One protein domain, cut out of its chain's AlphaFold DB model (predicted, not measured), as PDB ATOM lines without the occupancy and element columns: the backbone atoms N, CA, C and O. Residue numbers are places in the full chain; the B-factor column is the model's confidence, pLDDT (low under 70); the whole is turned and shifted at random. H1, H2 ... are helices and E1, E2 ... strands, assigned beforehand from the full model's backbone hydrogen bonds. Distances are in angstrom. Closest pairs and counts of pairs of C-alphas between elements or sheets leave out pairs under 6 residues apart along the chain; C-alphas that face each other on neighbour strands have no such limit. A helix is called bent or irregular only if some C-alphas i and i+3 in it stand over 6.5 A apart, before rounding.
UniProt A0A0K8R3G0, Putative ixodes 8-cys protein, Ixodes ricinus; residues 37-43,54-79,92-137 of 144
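This is residues 37 to 43, 54 to 79 and 92 to 137 of the 144 residues of the protein "Putative ixodes 8-cys protein" of Ixodes ricinus (UniProt A0A0K8R3G0). A single helix, H1, bridges two separate small antiparallel strand pairs, the hairpin E3 and E4 near its later residues 72 to 77 and the shorter pair E1 and E2 near its earlier residues 65 to 70. The turn between E3 and E4 lies at one end of the longest axis, and a looping stretch with no named element, residues 118 to 137, makes the other end. The printed part has 79 residues, with one named helix and four named strands in the order E1, E2, H1, E3, E4; the class is mixed, helices and strands, though under half of the residues, 35, are in named elements. The whole is compact, with a radius of gyration of the C-alphas of 12.5 A and spans of 38 by 29 by 20 A.

E3, residues 104 to 109, and E4, residues 112 to 117, form an antiparallel hairpin with 153 degrees between their directions. N 107 and O 114 are 2.8 A apart and N 114 and O 107 are 2.9 A apart, both within hydrogen-bond range. Residues 98 to 99 form a short antiparallel pairing with residues 104 to 105 of E3. The closest C-alphas of E3 and H1, residues 65 to 78, are those of Cys 107 and Cys 76, 5.6 A apart. H1 and E4 are near each other, with 7 pairs of C-alphas within 10 A. In H1, 8 of 10 O i to N i+4 pairs are within hydrogen-bond range. The closest C-alphas of H1 and E2, residues 54 to 58, are those of Gly 65 and Phe 58, 6.3 A apart. For H1 and E1, residues 37 to 40, they are those of Gly 65 and Ile 38, 6.8 A apart. E1 and E2 are antiparallel neighbours at 140 degrees, with N 38 and O 56 within hydrogen-bond range at 2.9 A. E1 and E2 are each apart from both E3 and E4.

E3 is 16.2 A long from first to last C-alpha, and E4, 16.6 A long, ends at C-alpha 117 (162.415, -77.834, 112.370). H1 is 20.1 A long and begins at C-alpha 65 (159.764, -72.679, 95.983). It is neither bent nor irregular, but only just: C-alphas 69 and 72 are 6.3 A apart. E1, 9.6 A long, begins at C-alpha 37 (161.251, -65.894, 91.049), and E2 is 12.6 A long.

The two C-alphas farthest apart are those of Glu 110 and Gly 127, at 38.4 A. Residues 44 to 53 and 80 to 91 are not printed, with C-alpha gaps of 11.8 A from 43 to 54 and 14.9 A from 79 to 92. Of the links printed whole, E3 to E4 is tight and E2 to H1 is short. The mean pLDDT of the printed part is 75.9, and residues 37 to 43, 54 to 57, 78 to 79, 92 to 96 and 110 are under 70.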
ATOM      1  N   SER A  37     162.399 -66.569  90.471       48.50
ATOM      2  CA  SER A  37     161.251 -65.894  91.049       48.50
ATOM      3  C   SER A  37     159.971 -66.672  90.770       48.50
ATOM      4  O   SER A  37     159.642 -66.907  89.607       48.50
ATOM      5  N   ILE A  38     159.231 -67.034  91.813       49.44
ATOM      6  CA  ILE A  38     157.955 -67.744  91.703       49.44
ATOM      7  C   ILE A  38     156.839 -66.816  92.172       49.44
ATOM      8  O   ILE A  38     156.885 -66.253  93.264       49.44
ATOM      9  N   SER A  39     155.825 -66.646  91.329       42.19
ATOM     10  CA  SER A  39     154.605 -65.924  91.678       42.19
ATOM     11  C   SER A  39     153.632 -66.885  92.348       42.19
ATOM     12  O   SER A  39     153.082 -67.763  91.687       42.19
ATOM     13  N   ILE A  40     153.407 -66.717  93.650       48.78
ATOM     14  CA  ILE A  40     152.378 -67.465  94.373       48.78
ATOM     15  C   ILE A  40     151.151 -66.560  94.475       48.78
ATOM     16  O   ILE A  40     151.198 -65.472  95.047       48.78
ATOM     17  N   SER A  41     150.042 -66.994  93.882       37.81
ATOM     18  CA  SER A  41     148.725 -66.417  94.143       37.81
ATOM     19  C   SER A  41     147.984 -67.390  95.051       37.81
ATOM     20  O   SER A  41     147.964 -68.586  94.767       37.81
ATOM     21  N   SER A  42     147.354 -66.900  96.121       40.38
ATOM     22  CA  SER A  42     146.559 -67.691  97.082       40.38
ATOM     23  C   SER A  42     145.345 -68.421  96.470       40.38
ATOM     24  O   SER A  42     144.518 -68.961  97.195       40.38
ATOM     25  N   LYS A  43     145.231 -68.463  95.140       39.88
ATOM     26  CA  LYS A  43     144.178 -69.147  94.388       39.88
ATOM     27  C   LYS A  43     144.268 -70.677  94.429       39.88
ATOM     28  O   LYS A  43     143.367 -71.334  93.931       39.88
ATOM     29  N   PHE A  54     152.307 -62.482  95.017       54.84
ATOM     30  CA  PHE A  54     153.579 -62.069  95.597       54.84
ATOM     31  C   PHE A  54     154.687 -62.898  94.950       54.84
ATOM     32  O   PHE A  54     154.506 -64.076  94.626       54.84
ATOM     33  N   LYS A  55     155.806 -62.238  94.656       59.09
ATOM     34  CA  LYS A  55     156.931 -62.830  93.940       59.09
ATOM     35  C   LYS A  55     157.964 -63.241  94.976       59.09
ATOM     36  O   LYS A  55     158.725 -62.392  95.420       59.09
ATOM     37  N   LEU A  56     157.961 -64.518  95.341       65.25
ATOM     38  CA  LEU A  56     159.017 -65.078  96.171       65.25
ATOM     39  C   LEU A  56     160.257 -65.282  95.321       65.25
ATOM     40  O   LEU A  56     160.195 -65.778  94.191       65.25
ATOM     41  N   LYS A  57     161.384 -64.887  95.882       68.25
ATOM     42  CA  LYS A  57     162.704 -65.080  95.310       68.25
ATOM     43  C   LYS A  57     163.336 -66.265  96.014       68.25
ATOM     44  O   LYS A  57     163.489 -66.201  97.214       68.25
ATOM     45  N   PHE A  58     163.687 -67.327  95.297       73.69
ATOM     46  CA  PHE A  58     164.432 -68.434  95.892       73.69
ATOM     47  C   PHE A  58     165.775 -68.634  95.188       73.69
ATOM     48  O   PHE A  58     165.891 -68.340  93.992       73.69
ATOM     49  N   PRO A  59     166.787 -69.167  95.892       74.44
ATOM     50  CA  PRO A  59     168.018 -69.621  95.279       74.44
ATOM     51  C   PRO A  59     167.749 -70.661  94.190       74.44
ATOM     52  O   PRO A  59     166.802 -71.443  94.302       74.44
ATOM     53  N   PRO A  60     168.626 -70.751  93.183       77.00
ATOM     54  CA  PRO A  60     168.428 -71.628  92.028       77.00
ATOM     55  C   PRO A  60     168.362 -73.120  92.381       77.00
ATOM     56  O   PRO A  60     167.730 -73.906  91.675       77.00
ATOM     57  N   PHE A  61     168.976 -73.532  93.495       78.31
ATOM     58  CA  PHE A  61     168.903 -74.916  93.970       78.31
ATOM     59  C   PHE A  61     167.505 -75.304  94.487       78.31
ATOM     60  O   PHE A  61     167.180 -76.491  94.557       78.31
ATOM     61  N   ILE A  62     166.648 -74.325  94.797       80.75
ATOM     62  CA  ILE A  62     165.261 -74.544  95.204       80.75
ATOM     63  C   ILE A  62     164.392 -74.607  93.949       80.75
ATOM     64  O   ILE A  62     163.885 -73.610  93.434       80.75
ATOM     65  N   LYS A  63     164.216 -75.826  93.438       78.94
ATOM     66  CA  LYS A  63     163.451 -76.071  92.206       78.94
ATOM     67  C   LYS A  63     161.958 -75.787  92.370       78.94
ATOM     68  O   LYS A  63     161.335 -75.320  91.415       78.94
ATOM     69  N   ASP A  64     161.415 -76.051  93.559       77.50
ATOM     70  CA  ASP A  64     160.004 -75.862  93.903       77.50
ATOM     71  C   ASP A  64     159.842 -74.974  95.144       77.50
ATOM     72  O   ASP A  64     159.639 -75.426  96.272       77.50
ATOM     73  N   GLY A  65     159.951 -73.665  94.924       76.75
ATOM     74  CA  GLY A  65     159.764 -72.679  95.983       76.75
ATOM     75  C   GLY A  65     158.322 -72.575  96.494       76.75
ATOM     76  O   GLY A  65     158.107 -72.162  97.630       76.75
ATOM     77  N   LYS A  66     157.316 -72.977  95.697       76.88
ATOM     78  CA  LYS A  66     155.914 -72.971  96.144       76.88
ATOM     79  C   LYS A  66     155.691 -74.063  97.188       76.88
ATOM     80  O   LYS A  66     155.139 -73.766  98.246       76.88
ATOM     81  N   ALA A  67     156.144 -75.288  96.919       78.75
ATOM     82  CA  ALA A  67     156.080 -76.375  97.896       78.75
ATOM     83  C   ALA A  67     156.841 -76.015  99.179       78.75
ATOM     84  O   ALA A  67     156.319 -76.201 100.277       78.75
ATOM     85  N   LEU A  68     158.022 -75.407  99.034       81.06
ATOM     86  CA  LEU A  68     158.830 -74.965 100.165       81.06
ATOM     87  C   LEU A  68     158.158 -73.877 101.015       81.06
ATOM     88  O   LEU A  68     158.345 -73.869 102.223       81.06
ATOM     89  N   ALA A  69     157.378 -72.973 100.421       77.12
ATOM     90  CA  ALA A  69     156.638 -71.954 101.169       77.12
ATOM     91  C   ALA A  69     155.381 -72.520 101.855       77.12
ATOM     92  O   ALA A  69     155.052 -72.139 102.977       77.12
ATOM     93  N   LEU A  70     154.667 -73.434 101.187       78.62
ATOM     94  CA  LEU A  70     153.413 -74.006 101.691       78.62
ATOM     95  C   LEU A  70     153.628 -75.040 102.798       78.62
ATOM     96  O   LEU A  70     152.792 -75.169 103.688       78.62
ATOM     97  N   GLN A  71     154.731 -75.784 102.757       81.88
ATOM     98  CA  GLN A  71     154.971 -76.869 103.703       81.88
ATOM     99  C   GLN A  71     155.157 -76.370 105.155       81.88
ATOM    100  O   GLN A  71     154.436 -76.859 106.026       81.88
ATOM    101  N   PRO A  72     156.003 -75.361 105.442       80.00
ATOM    102  CA  PRO A  72     156.071 -74.724 106.757       80.00
ATOM    103  C   PRO A  72     154.734 -74.114 107.200       80.00
ATOM    104  O   PRO A  72     154.374 -74.213 108.373       80.00
ATOM    105  N   LEU A  73     153.961 -73.534 106.271       77.62
ATOM    106  CA  LEU A  73     152.649 -72.946 106.571       77.62
ATOM    107  C   LEU A  73     151.681 -74.012 107.091       77.62
ATOM    108  O   LEU A  73     151.115 -73.866 108.174       77.62
ATOM    109  N   HIS A  74     151.581 -75.129 106.371       79.62
ATOM    110  CA  HIS A  74     150.750 -76.258 106.770       79.62
ATOM    111  C   HIS A  74     151.215 -76.880 108.098       79.62
ATOM    112  O   HIS A  74     150.391 -77.310 108.900       79.62
ATOM    113  N   MET A  75     152.524 -76.892 108.383       78.19
ATOM    114  CA  MET A  75     153.055 -77.337 109.679       78.19
ATOM    115  C   MET A  75     152.657 -76.395 110.827       78.19
ATOM    116  O   MET A  75     152.296 -76.864 111.908       78.19
ATOM    117  N   CYS A  76     152.658 -75.076 110.605       76.12
ATOM    118  CA  CYS A  76     152.197 -74.119 111.613       76.12
ATOM    119  C   CYS A  76     150.701 -74.259 111.930       76.12
ATOM    120  O   CYS A  76     150.318 -74.108 113.097       76.12
ATOM    121  N   GLU A  77     149.876 -74.522 110.911       74.12
ATOM    122  CA  GLU A  77     148.420 -74.688 111.013       74.12
ATOM    123  C   GLU A  77     148.031 -76.060 111.593       74.12
ATOM    124  O   GLU A  77     147.212 -76.142 112.509       74.12
ATOM    125  N   GLY A  78     148.661 -77.141 111.119       63.44
ATOM    126  CA  GLY A  78     148.358 -78.525 111.503       63.44
ATOM    127  C   GLY A  78     148.690 -78.872 112.958       63.44
ATOM    128  O   GLY A  78     148.023 -79.719 113.554       63.44
ATOM    129  N   ASN A  79     149.648 -78.167 113.569       55.00
ATOM    130  CA  ASN A  79     149.979 -78.305 114.993       55.00
ATOM    131  C   ASN A  79     148.935 -77.658 115.927       55.00
ATOM    132  O   ASN A  79     149.057 -77.734 117.147       55.00
ATOM    133  N   VAL A  92     151.672 -66.045 108.890       55.12
ATOM    134  CA  VAL A  92     152.501 -65.453 107.829       55.12
ATOM    135  C   VAL A  92     153.944 -65.875 108.049       55.12
ATOM    136  O   VAL A  92     154.574 -65.419 109.000       55.12
ATOM    137  N   ILE A  93     154.466 -66.702 107.147       60.06
ATOM    138  CA  ILE A  93     155.877 -67.101 107.116       60.06
ATOM    139  C   ILE A  93     156.585 -66.207 106.096       60.06
ATOM    140  O   ILE A  93     156.160 -66.125 104.945       60.06
ATOM    141  N   ASN A  94     157.633 -65.501 106.522       58.12
ATOM    142  CA  ASN A  94     158.478 -64.666 105.661       58.12
ATOM    143  C   ASN A  94     159.949 -65.138 105.701       58.12
ATOM    144  O   ASN A  94     160.295 -65.989 106.514       58.12
ATOM    145  N   GLU A  95     160.821 -64.580 104.854       55.69
ATOM    146  CA  GLU A  95     162.270 -64.912 104.764       55.69
ATOM    147  C   GLU A  95     162.970 -64.898 106.115       55.69
ATOM    148  O   GLU A  95     163.723 -65.802 106.452       55.69
ATOM    149  N   LYS A  96     162.681 -63.878 106.926       62.94
ATOM    150  CA  LYS A  96     163.296 -63.702 108.247       62.94
ATOM    151  C   LYS A  96     162.896 -64.791 109.236       62.94
ATOM    152  O   LYS A  96     163.493 -64.899 110.302       62.94
ATOM    153  N   GLN A  97     161.857 -65.551 108.912       70.31
ATOM    154  CA  GLN A  97     161.350 -66.641 109.721       70.31
ATOM    155  C   GLN A  97     161.841 -68.001 109.240       70.31
ATOM    156  O   GLN A  97     161.465 -68.974 109.875       70.31
ATOM    157  N   VAL A  98     162.656 -68.109 108.183       79.25
ATOM    158  CA  VAL A  98     163.219 -69.388 107.721       79.25
ATOM    159  C   VAL A  98     164.741 -69.327 107.766       79.25
ATOM    160  O   VAL A  98     165.367 -68.444 107.192       79.25
ATOM    161  N   ASN A  99     165.352 -70.295 108.437       82.88
ATOM    162  CA  ASN A  99     166.792 -70.419 108.570       82.88
ATOM    163  C   ASN A  99     167.247 -71.739 107.942       82.88
ATOM    164  O   ASN A  99     167.142 -72.798 108.557       82.88
ATOM    165  N   PHE A 100     167.776 -71.672 106.719       83.50
ATOM    166  CA  PHE A 100     168.267 -72.846 105.989       83.50
ATOM    167  C   PHE A 100     169.549 -73.436 106.577       83.50
ATOM    168  O   PHE A 100     169.753 -74.638 106.461       83.50
ATOM    169  N   LYS A 101     170.370 -72.630 107.261       84.81
ATOM    170  CA  LYS A 101     171.587 -73.104 107.938       84.81
ATOM    171  C   LYS A 101     171.254 -74.028 109.101       84.81
ATOM    172  O   LYS A 101     171.844 -75.086 109.257       84.81
ATOM    173  N   ASN A 102     170.294 -73.605 109.916       88.38
ATOM    174  CA  ASN A 102     169.865 -74.360 111.088       88.38
ATOM    175  C   ASN A 102     168.696 -75.296 110.773       88.38
ATOM    176  O   ASN A 102     168.255 -76.031 111.649       88.38
ATOM    177  N   CYS A 103     168.182 -75.254 109.543       89.12
ATOM    178  CA  CYS A 103     166.987 -75.966 109.127       89.12
ATOM    179  C   CYS A 103     165.798 -75.738 110.060       89.12
ATOM    180  O   CYS A 103     165.111 -76.677 110.456       89.12
ATOM    181  N   THR A 104     165.546 -74.478 110.411       88.81
ATOM    182  CA  THR A 104     164.437 -74.088 111.282       88.81
ATOM    183  C   THR A 104     163.555 -73.034 110.641       88.81
ATOM    184  O   THR A 104     163.956 -72.330 109.717       88.81
ATOM    185  N   PHE A 105     162.333 -72.913 111.147       85.88
ATOM    186  CA  PHE A 105     161.450 -71.809 110.828       85.88
ATOM    187  C   PHE A 105     160.621 -71.384 112.040       85.88
ATOM    188  O   PHE A 105     160.471 -72.143 112.993       85.88
ATOM    189  N   ILE A 106     160.089 -70.164 112.017       83.06
ATOM    190  CA  ILE A 106     159.291 -69.599 113.107       83.06
ATOM    191  C   ILE A 106     157.817 -69.565 112.701       83.06
ATOM    192  O   ILE A 106     157.458 -68.959 111.697       83.06
ATOM    193  N   CYS A 107     156.955 -70.160 113.519       79.19
ATOM    194  CA  CYS A 107     155.512 -69.960 113.492       79.19
ATOM    195  C   CYS A 107     155.139 -68.828 114.450       79.19
ATOM    196  O   CYS A 107     155.258 -68.971 115.667       79.19
ATOM    197  N   GLN A 108     154.650 -67.709 113.921       72.00
ATOM    198  CA  GLN A 108     154.110 -66.634 114.754       72.00
ATOM    199  C   GLN A 108     152.652 -66.925 115.127       72.00
ATOM    200  O   GLN A 108     151.806 -67.115 114.251       72.00
ATOM    201  N   ARG A 109     152.349 -66.944 116.430       71.88
ATOM    202  CA  ARG A 109     150.993 -67.104 116.981       71.88
ATOM    203  C   ARG A 109     150.702 -66.015 118.013       71.88
ATOM    204  O   ARG A 109     151.611 -65.341 118.487       71.88
ATOM    205  N   GLU A 110     149.436 -65.872 118.409       65.06
ATOM    206  CA  GLU A 110     149.060 -64.965 119.511       65.06
ATOM    207  C   GLU A 110     149.726 -65.363 120.837       65.06
ATOM    208  O   GLU A 110     150.106 -64.498 121.619       65.06
ATOM    209  N   SER A 111     149.937 -66.665 121.057       70.00
ATOM    210  CA  SER A 111     150.621 -67.213 122.234       70.00
ATOM    211  C   SER A 111     152.142 -67.009 122.231       70.00
ATOM    212  O   SER A 111     152.801 -67.395 123.194       70.00
ATOM    213  N   GLY A 112     152.709 -66.451 121.158       71.50
ATOM    214  CA  GLY A 112     154.146 -66.260 120.984       71.50
ATOM    215  C   GLY A 112     154.711 -66.946 119.741       71.50
ATOM    216  O   GLY A 112     154.002 -67.600 118.972       71.50
ATOM    217  N   ASN A 113     156.015 -66.761 119.546       81.94
ATOM    218  CA  ASN A 113     156.768 -67.353 118.446       81.94
ATOM    219  C   ASN A 113     157.201 -68.774 118.816       81.94
ATOM    220  O   ASN A 113     157.821 -68.978 119.857       81.94
ATOM    221  N   GLU A 114     156.918 -69.736 117.946       81.12
ATOM    222  CA  GLU A 114     157.372 -71.120 118.078       81.12
ATOM    223  C   GLU A 114     158.380 -71.428 116.972       81.12
ATOM    224  O   GLU A 114     158.080 -71.239 115.797       81.12
ATOM    225  N   THR A 115     159.571 -71.903 117.332       87.25
ATOM    226  CA  THR A 115     160.572 -72.348 116.357       87.25
ATOM    227  C   THR A 115     160.406 -73.841 116.106       87.25
ATOM    228  O   THR A 115     160.472 -74.635 117.041       87.25
ATOM    229  N   LEU A 116     160.221 -74.225 114.846       86.56
ATOM    230  CA  LEU A 116     160.067 -75.604 114.393       86.56
ATOM    231  C   LEU A 116     161.194 -75.993 113.434       86.56
ATOM    232  O   LEU A 116     161.803 -75.142 112.786       86.56
ATOM    233  N   ASN A 117     161.446 -77.296 113.321       90.50
ATOM    234  CA  ASN A 117     162.415 -77.834 112.370       90.50
ATOM    235  C   ASN A 117     161.791 -77.969 110.984       90.50
ATOM    236  O   ASN A 117     160.666 -78.455 110.842       90.50
ATOM    237  N   LEU A 118     162.551 -77.591 109.961       89.12
ATOM    238  CA  LEU A 118     162.231 -77.909 108.583       89.12
ATOM    239  C   LEU A 118     162.295 -79.434 108.366       89.12
ATOM    240  O   LEU A 118     163.104 -80.127 108.989       89.12
ATOM    241  N   PRO A 119     161.458 -79.967 107.469       90.06
ATOM    242  CA  PRO A 119     161.521 -81.355 107.025       90.06
ATOM    243  C   PRO A 119     162.928 -81.756 106.566       90.06
ATOM    244  O   PRO A 119     163.594 -81.010 105.854       90.06
ATOM    245  N   SER A 120     163.377 -82.969 106.894       91.12
ATOM    246  CA  SER A 120     164.735 -83.425 106.554       91.12
ATOM    247  C   SER A 120     165.020 -83.450 105.048       91.12
ATOM    248  O   SER A 120     166.164 -83.331 104.635       91.12
ATOM    249  N   ASN A 121     163.996 -83.576 104.205       90.50
ATOM    250  CA  ASN A 121     164.136 -83.549 102.749       90.50
ATOM    251  C   ASN A 121     164.130 -82.130 102.150       90.50
ATOM    252  O   ASN A 121     164.217 -81.995 100.929       90.50
ATOM    253  N   THR A 122     164.006 -81.080 102.964       88.94
ATOM    254  CA  THR A 122     164.005 -79.693 102.496       88.94
ATOM    255  C   THR A 122     165.368 -79.329 101.898       88.94
ATOM    256  O   THR A 122     166.371 -79.437 102.607       88.94
ATOM    257  N   PRO A 123     165.434 -78.881 100.627       88.62
ATOM    258  CA  PRO A 123     166.669 -78.388 100.030       88.62
ATOM    259  C   PRO A 123     167.180 -77.163 100.787       88.62
ATOM    260  O   PRO A 123     166.445 -76.191 100.962       88.62
ATOM    261  N   CYS A 124     168.440 -77.205 101.208       88.38
ATOM    262  CA  CYS A 124     169.053 -76.151 102.020       88.38
ATOM    263  C   CYS A 124     170.368 -75.617 101.434       88.38
ATOM    264  O   CYS A 124     170.979 -74.722 102.012       88.38
ATOM    265  N   GLY A 125     170.810 -76.154 100.293       87.38
ATOM    266  CA  GLY A 125     172.023 -75.720  99.615       87.38
ATOM    267  C   GLY A 125     172.233 -76.385  98.249       87.38
ATOM    268  O   GLY A 125     171.425 -77.219  97.821       87.38
ATOM    269  N   PRO A 126     173.289 -75.989  97.519       83.00
ATOM    270  CA  PRO A 126     173.651 -76.574  96.230       83.00
ATOM    271  C   PRO A 126     174.024 -78.062  96.349       83.00
ATOM    272  O   PRO A 126     174.242 -78.594  97.428       83.00
ATOM    273  N   GLY A 127     174.088 -78.776  95.221       85.25
ATOM    274  CA  GLY A 127     174.541 -80.177  95.220       85.25
ATOM    275  C   GLY A 127     173.577 -81.177  95.878       85.25
ATOM    276  O   GLY A 127     174.009 -82.253  96.278       85.25
ATOM    277  N   ASN A 128     172.280 -80.853  95.954       86.12
ATOM    278  CA  ASN A 128     171.239 -81.653  96.622       86.12
ATOM    279  C   ASN A 128     171.411 -81.762  98.148       86.12
ATOM    280  O   ASN A 128     170.968 -82.737  98.753       86.12
ATOM    281  N   GLN A 129     172.033 -80.760  98.771       88.81
ATOM    282  CA  GLN A 129     172.073 -80.641 100.225       88.81
ATOM    283  C   GLN A 129     170.662 -80.458 100.787       88.81
ATOM    284  O   GLN A 129     169.848 -79.695 100.251       88.81
ATOM    285  N   THR A 130     170.377 -81.164 101.878       92.19
ATOM    286  CA  THR A 130     169.067 -81.148 102.530       92.19
ATOM    287  C   THR A 130     169.200 -81.017 104.038       92.19
ATOM    288  O   THR A 130     170.244 -81.320 104.615       92.19
ATOM    289  N   CYS A 131     168.099 -80.645 104.683       91.25
ATOM    290  CA  CYS A 131     168.004 -80.536 106.134       91.25
ATOM    291  C   CYS A 131     168.198 -81.845 106.916       91.25
ATOM    292  O   CYS A 131     168.188 -81.833 108.143       91.25
ATOM    293  N   ALA A 132     168.422 -82.974 106.240       93.12
ATOM    294  CA  ALA A 132     168.925 -84.198 106.851       93.12
ATOM    295  C   ALA A 132     170.356 -84.028 107.389       93.12
ATOM    296  O   ALA A 132     170.758 -84.767 108.286       93.12
ATOM    297  N   LYS A 133     171.115 -83.065 106.850       91.69
ATOM    298  CA  LYS A 133     172.469 -82.719 107.289       91.69
ATOM    299  C   LYS A 133     172.644 -81.196 107.357       91.69
ATOM    300  O   LYS A 133     173.232 -80.610 106.447       91.69
ATOM    301  N   PRO A 134     172.154 -80.548 108.428       87.50
ATOM    302  CA  PRO A 134     172.218 -79.093 108.586       87.50
ATOM    303  C   PRO A 134     173.636 -78.516 108.459       87.50
ATOM    304  O   PRO A 134     173.816 -77.427 107.927       87.50
ATOM    305  N   GLU A 135     174.653 -79.283 108.867       88.38
ATOM    306  CA  GLU A 135     176.079 -78.928 108.764       88.38
ATOM    307  C   GLU A 135     176.521 -78.588 107.328       88.38
ATOM    308  O   GLU A 135     177.451 -77.812 107.122       88.38
ATOM    309  N   GLU A 136     175.884 -79.215 106.333       88.38
ATOM    310  CA  GLU A 136     176.205 -79.048 104.915       88.38
ATOM    311  C   GLU A 136     175.411 -77.887 104.286       88.38
ATOM    312  O   GLU A 136     175.720 -77.471 103.172       88.38
ATOM    313  N   CYS A 137     174.402 -77.349 104.977       88.06
ATOM    314  CA  CYS A 137     173.516 -76.315 104.453       88.06
ATOM    315  C   CYS A 137     174.194 -74.939 104.381       88.06
ATOM    316  O   CYS A 137     174.982 -74.551 105.248       88.06
TER     317      CYS A 137